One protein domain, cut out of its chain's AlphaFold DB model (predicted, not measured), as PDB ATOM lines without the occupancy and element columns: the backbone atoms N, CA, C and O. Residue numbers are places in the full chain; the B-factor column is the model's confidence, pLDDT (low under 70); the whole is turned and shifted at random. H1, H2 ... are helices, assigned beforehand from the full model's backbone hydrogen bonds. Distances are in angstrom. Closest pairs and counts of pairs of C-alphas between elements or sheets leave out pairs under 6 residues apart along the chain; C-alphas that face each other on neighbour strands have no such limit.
ATOM      1  N   ASN A   2     -24.829  17.676  38.902       89.19
ATOM      2  CA  ASN A   2     -26.231  17.444  38.529       89.19
ATOM      3  C   ASN A   2     -26.374  16.026  37.935       89.19
ATOM      4  O   ASN A   2     -25.446  15.535  37.288       89.19
ATOM      5  N   VAL A   3     -27.530  15.385  38.113       82.00
ATOM      6  CA  VAL A   3     -27.870  14.080  37.518       82.00
ATOM      7  C   VAL A   3     -27.672  14.104  36.001       82.00
ATOM      8  O   VAL A   3     -27.107  13.169  35.441       82.00
ATOM      9  N   MET A   4     -28.036  15.211  35.343       84.12
ATOM     10  CA  MET A   4     -27.843  15.368  33.899       84.12
ATOM     11  C   MET A   4     -26.356  15.412  33.505       84.12
ATOM     12  O   MET A   4     -25.946  14.728  32.571       84.12
ATOM     13  N   SER A   5     -25.525  16.160  34.247       87.75
ATOM     14  CA  SER A   5     -24.074  16.210  33.992       87.75
ATOM     15  C   SER A   5     -23.401  14.860  34.243       87.75
ATOM     16  O   SER A   5     -22.550  14.444  33.467       87.75
ATOM     17  N   PHE A   6     -23.836  14.137  35.280       89.94
ATOM     18  CA  PHE A   6     -23.346  12.792  35.560       89.94
ATOM     19  C   PHE A   6     -23.707  11.816  34.434       89.94
ATOM     20  O   PHE A   6     -22.839  11.091  33.962       89.94
ATOM     21  N   ALA A   7     -24.960  11.828  33.966       86.94
ATOM     22  CA  ALA A   7     -25.399  10.971  32.868       86.94
ATOM     23  C   ALA A   7     -24.591  11.240  31.590       86.94
ATOM     24  O   ALA A   7     -24.113  10.305  30.954       86.94
ATOM     25  N   GLN A   8     -24.364  12.512  31.258       87.19
ATOM     26  CA  GLN A   8     -23.579  12.899  30.088       87.19
ATOM     27  C   GLN A   8     -22.118  12.437  30.184       87.19
ATOM     28  O   GLN A   8     -21.577  11.888  29.217       87.19
ATOM     29  N   GLU A   9     -21.473  12.629  31.334       87.56
ATOM     30  CA  GLU A   9     -20.088  12.204  31.548       87.56
ATOM     31  C   GLU A   9     -19.954  10.681  31.565       87.56
ATOM     32  O   GLU A   9     -19.064  10.131  30.914       87.56
ATOM     33  N   PHE A  10     -20.873   9.985  32.233       89.69
ATOM     34  CA  PHE A  10     -20.882   8.530  32.302       89.69
ATOM     35  C   PHE A  10     -21.141   7.890  30.933       89.69
ATOM     36  O   PHE A  10     -20.407   6.991  30.524       89.69
ATOM     37  N   SER A  11     -22.119   8.385  30.170       86.69
ATOM     38  CA  SER A  11     -22.353   7.923  28.797       86.69
ATOM     39  C   SER A  11     -21.137   8.177  27.906       86.69
ATOM     40  O   SER A  11     -20.738   7.295  27.146       86.69
ATOM     41  N   SER A  12     -20.495   9.341  28.038       85.50
ATOM     42  CA  SER A  12     -19.264   9.658  27.301       85.50
ATOM     43  C   SER A  12     -18.114   8.714  27.662       85.50
ATOM     44  O   SER A  12     -17.337   8.325  26.788       85.50
ATOM     45  N   LEU A  13     -18.018   8.321  28.934       85.88
ATOM     46  CA  LEU A  13     -17.041   7.357  29.428       85.88
ATOM     47  C   LEU A  13     -17.288   5.968  28.825       85.88
ATOM     48  O   LEU A  13     -16.387   5.394  28.220       85.88
ATOM     49  N   VAL A  14     -18.520   5.459  28.911       86.19
ATOM     50  CA  VAL A  14     -18.894   4.146  28.360       86.19
ATOM     51  C   VAL A  14     -18.630   4.087  26.854       86.19
ATOM     52  O   VAL A  14     -18.032   3.125  26.376       86.19
ATOM     53  N   ILE A  15     -18.987   5.131  26.101       84.31
ATOM     54  CA  ILE A  15     -18.733   5.208  24.653       84.31
ATOM     55  C   ILE A  15     -17.229   5.188  24.347       84.31
ATOM     56  O   ILE A  15     -16.797   4.522  23.408       84.31
ATOM     57  N   ARG A  16     -16.412   5.894  25.138       82.44
ATOM     58  CA  ARG A  16     -14.957   5.952  24.934       82.44
ATOM     59  C   ARG A  16     -14.286   4.592  25.114       82.44
ATOM     60  O   ARG A  16     -13.360   4.291  24.374       82.44
ATOM     61  N   TYR A  17     -14.753   3.790  26.068       76.56
ATOM     62  CA  TYR A  17     -14.161   2.486  26.376       76.56
ATOM     63  C   TYR A  17     -14.787   1.308  25.619       76.56
ATOM     64  O   TYR A  17     -14.254   0.206  25.690       76.56
ATOM     65  N   THR A  18     -15.895   1.523  24.904       76.94
ATOM     66  CA  THR A  18     -16.550   0.505  24.059       76.94
ATOM     67  C   THR A  18     -16.244   0.653  22.573       76.94
ATOM     68  O   THR A  18     -16.468  -0.291  21.820       76.94
ATOM     69  N   LYS A  19     -15.759   1.819  22.130       76.12
ATOM     70  CA  LYS A  19     -15.311   2.010  20.749       76.12
ATOM     71  C   LYS A  19     -13.984   1.292  20.525       76.12
ATOM     72  O   LYS A  19     -13.046   1.466  21.301       76.12
ATOM     73  N   ASP A  20     -13.919   0.523  19.442       59.47
ATOM     74  CA  ASP A  20     -12.687  -0.124  19.003       59.47
ATOM     75  C   ASP A  20     -11.584   0.930  18.788       59.47
ATOM     76  O   ASP A  20     -11.877   2.033  18.300       59.47
ATOM     77  N   PRO A  21     -10.320   0.629  19.142       61.56
ATOM     78  CA  PRO A  21      -9.207   1.529  18.895       61.56
ATOM     79  C   PRO A  21      -9.173   1.894  17.413       61.56
ATOM     80  O   PRO A  21      -9.142   1.016  16.549       61.56
ATOM     81  N   LEU A  22      -9.180   3.195  17.114       57.38
ATOM     82  CA  LEU A  22      -8.974   3.663  15.748       57.38
ATOM     83  C   LEU A  22      -7.636   3.113  15.212       57.38
ATOM     84  O   LEU A  22      -6.674   3.045  15.981       57.38
ATOM     85  N   PRO A  36      -9.592  -0.537  25.186       72.94
ATOM     86  CA  PRO A  36     -11.029  -0.736  25.224       72.94
ATOM     87  C   PRO A  36     -11.335  -1.716  26.356       72.94
ATOM     88  O   PRO A  36     -10.656  -2.735  26.510       72.94
ATOM     89  N   LEU A  37     -12.333  -1.385  27.172       75.81
ATOM     90  CA  LEU A  37     -12.801  -2.292  28.209       75.81
ATOM     91  C   LEU A  37     -13.490  -3.476  27.535       75.81
ATOM     92  O   LEU A  37     -14.173  -3.343  26.515       75.81
ATOM     93  N   THR A  38     -13.346  -4.653  28.126       81.94
ATOM     94  CA  THR A  38     -14.105  -5.817  27.687       81.94
ATOM     95  C   THR A  38     -15.601  -5.566  27.885       81.94
ATOM     96  O   THR A  38     -16.030  -4.850  28.793       81.94
ATOM     97  N   LYS A  39     -16.438  -6.215  27.063       80.94
ATOM     98  CA  LYS A  39     -17.904  -6.126  27.189       80.94
ATOM     99  C   LYS A  39     -18.387  -6.456  28.609       80.94
ATOM    100  O   LYS A  39     -19.346  -5.853  29.082       80.94
ATOM    101  N   GLN A  40     -17.700  -7.377  29.292       82.50
ATOM    102  CA  GLN A  40     -18.009  -7.764  30.666       82.50
ATOM    103  C   GLN A  40     -17.696  -6.651  31.670       82.50
ATOM    104  O   GLN A  40     -18.495  -6.394  32.564       82.50
ATOM    105  N   GLU A  41     -16.557  -5.975  31.532       85.44
ATOM    106  CA  GLU A  41     -16.184  -4.866  32.415       85.44
ATOM    107  C   GLU A  41     -17.147  -3.692  32.264       85.44
ATOM    108  O   GLU A  41     -17.603  -3.137  33.262       85.44
ATOM    109  N   VAL A  42     -17.539  -3.370  31.030       85.56
ATOM    110  CA  VAL A  42     -18.544  -2.332  30.761       85.56
ATOM    111  C   VAL A  42     -19.889  -2.700  31.388       85.56
ATOM    112  O   VAL A  42     -20.493  -1.871  32.067       85.56
ATOM    113  N   ALA A  43     -20.338  -3.948  31.219       84.31
ATOM    114  CA  ALA A  43     -21.579  -4.428  31.823       84.31
ATOM    115  C   ALA A  43     -21.538  -4.354  33.358       84.31
ATOM    116  O   ALA A  43     -22.496  -3.891  33.975       84.31
ATOM    117  N   ASN A  44     -20.416  -4.737  33.973       87.69
ATOM    118  CA  ASN A  44     -20.229  -4.659  35.421       87.69
ATOM    119  C   ASN A  44     -20.278  -3.206  35.919       87.69
ATOM    120  O   ASN A  44     -20.948  -2.916  36.908       87.69
ATOM    121  N   VAL A  45     -19.611  -2.277  35.226       88.25
ATOM    122  CA  VAL A  45     -19.601  -0.852  35.592       88.25
ATOM    123  C   VAL A  45     -21.002  -0.247  35.492       88.25
ATOM    124  O   VAL A  45     -21.451   0.410  36.429       88.25
ATOM    125  N   VAL A  46     -21.723  -0.507  34.398       88.69
ATOM    126  CA  VAL A  46     -23.108  -0.040  34.222       88.69
ATOM    127  C   VAL A  46     -24.025  -0.635  35.291       88.69
ATOM    128  O   VAL A  46     -24.793   0.096  35.913       88.69
ATOM    129  N   SER A  47     -23.900  -1.936  35.557       86.69
ATOM    130  CA  SER A  47     -24.677  -2.629  36.586       86.69
ATOM    131  C   SER A  47     -24.439  -2.037  37.977       86.69
ATOM    132  O   SER A  47     -25.396  -1.784  38.701       86.69
ATOM    133  N   ASN A  48     -23.187  -1.753  38.342       87.06
ATOM    134  CA  ASN A  48     -22.840  -1.178  39.644       87.06
ATOM    135  C   ASN A  48     -23.362   0.254  39.808       87.06
ATOM    136  O   ASN A  48     -23.851   0.620  40.878       87.06
ATOM    137  N   VAL A  49     -23.293   1.070  38.754       89.25
ATOM    138  CA  VAL A  49     -23.844   2.434  38.777       89.25
ATOM    139  C   VAL A  49     -25.364   2.399  38.924       89.25
ATOM    140  O   VAL A  49     -25.909   3.129  39.750       89.25
ATOM    141  N   LEU A  50     -26.050   1.512  38.198       86.25
ATOM    142  CA  LEU A  50     -27.495   1.322  38.338       86.25
ATOM    143  C   LEU A  50     -27.874   0.816  39.734       86.25
ATOM    144  O   LEU A  50     -28.795   1.358  40.336       86.25
ATOM    145  N   ALA A  51     -27.136  -0.155  40.275       85.56
ATOM    146  CA  ALA A  51     -27.324  -0.662  41.636       85.56
ATOM    147  C   ALA A  51     -27.237   0.466  42.674       85.56
ATOM    148  O   ALA A  51     -28.104   0.595  43.536       85.56
ATOM    149  N   THR A  52     -26.228   1.330  42.525       86.19
ATOM    150  CA  THR A  52     -25.993   2.477  43.409       86.19
ATOM    151  C   THR A  52     -27.110   3.517  43.294       86.19
ATOM    152  O   THR A  52     -27.590   4.010  44.310       86.19
ATOM    153  N   LEU A  53     -27.571   3.824  42.075       83.25
ATOM    154  CA  LEU A  53     -28.673   4.768  41.841       83.25
ATOM    155  C   LEU A  53     -30.025   4.246  42.353       83.25
ATOM    156  O   LEU A  53     -30.857   5.034  42.794       83.25
ATOM    157  N   LEU A  54     -30.240   2.931  42.294       83.88
ATOM    158  CA  LEU A  54     -31.475   2.271  42.730       83.88
ATOM    159  C   LEU A  54     -31.453   1.875  44.217       83.88
ATOM    160  O   LEU A  54     -32.461   1.389  44.727       83.88
ATOM    161  N   GLY A  55     -30.324   2.049  44.914       78.38
ATOM    162  CA  GLY A  55     -30.155   1.620  46.307       78.38
ATOM    163  C   GLY A  55     -30.165   0.097  46.498       78.38
ATOM    164  O   GLY A  55     -30.392  -0.390  47.605       78.38
ATOM    165  N   ILE A  56     -29.935  -0.675  45.433       77.25
ATOM    166  CA  ILE A  56     -29.937  -2.140  45.465       77.25
ATOM    167  C   ILE A  56     -28.516  -2.589  45.804       77.25
ATOM    168  O   ILE A  56     -27.616  -2.499  44.978       77.25
ATOM    169  N   SER A  57     -28.300  -3.052  47.036       58.59
ATOM    170  CA  SER A  57     -26.953  -3.362  47.554       58.59
ATOM    171  C   SER A  57     -26.434  -4.762  47.196       58.59
ATOM    172  O   SER A  57     -25.358  -5.131  47.645       58.59
ATOM    173  N   ASP A  58     -27.154  -5.540  46.387       57.91
ATOM    174  CA  ASP A  58     -26.748  -6.899  46.016       57.91
ATOM    175  C   ASP A  58     -27.144  -7.206  44.568       57.91
ATOM    176  O   ASP A  58     -28.210  -7.752  44.281       57.91
ATOM    177  N   ILE A  59     -26.269  -6.863  43.623       55.94
ATOM    178  CA  ILE A  59     -26.244  -7.552  42.330       55.94
ATOM    179  C   ILE A  59     -25.128  -8.574  42.450       55.94
ATOM    180  O   ILE A  59     -23.977  -8.305  42.108       55.94
TER     181      ILE A  59
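This is residues 2 to 22 and 36 to 59 of the 334 residues of the protein "uncharacterized protein LOC106744260" of Dinoponera quadriceps (UniProt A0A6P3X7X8). Two helices of equal residue count, H1 and H2, run opposite ways in one flat layer as a narrow, loosely formed V. The end of H1 meets the start of H2 at the closed side, while at the open side residues 2 to 9 stand free, and after H2 the last residues, 55 to 59, fold back. The printed part has 45 residues with two named helices, H1 then H2, and no named strand; the class is all helix. The whole is loose, with a radius of gyration of the C-alphas of 11.8 A, and its C-alphas span 37 by 25 by 6 A, only just flat.

The printed part begins at Asn 2. H1 holds residues 3 to 18 and measures 22.2 A from first to last C-alpha, starting at C-alpha 3 (-27.870, 14.080, 37.518). H2 holds residues 39 to 54 and measures 22.3 A, from C-alpha 39 (-17.904, -6.126, 27.189) to C-alpha 54 (-31.475, 2.271, 42.730).

H1 and H2 touch, with 4 pairs of C-alphas within 8 A. Their closest C-alphas, those of Val 14 and Val 42, are 6.9 A apart. H1 touches H2 with residues 14 to 18 alone, and H2 touches H1 with residues 39 to 42 alone. Their lines stand at a shallow tilt of 13 degrees, opposite ways, and their centres are 12.4 A apart. In both helices every O i to N i+4 pair is within hydrogen-bond range.

The two C-alphas farthest apart, those of Leu 22 and Gly 55, are 37.2 A apart. Residues 23 to 35 are not printed, and C-alphas 22 and 36 are 10.6 A apart across this cut, which lies in the link from H1 to H2. The mean pLDDT of the printed part is 80.7; residues 20 to 22 and 57 to 59 are under 70.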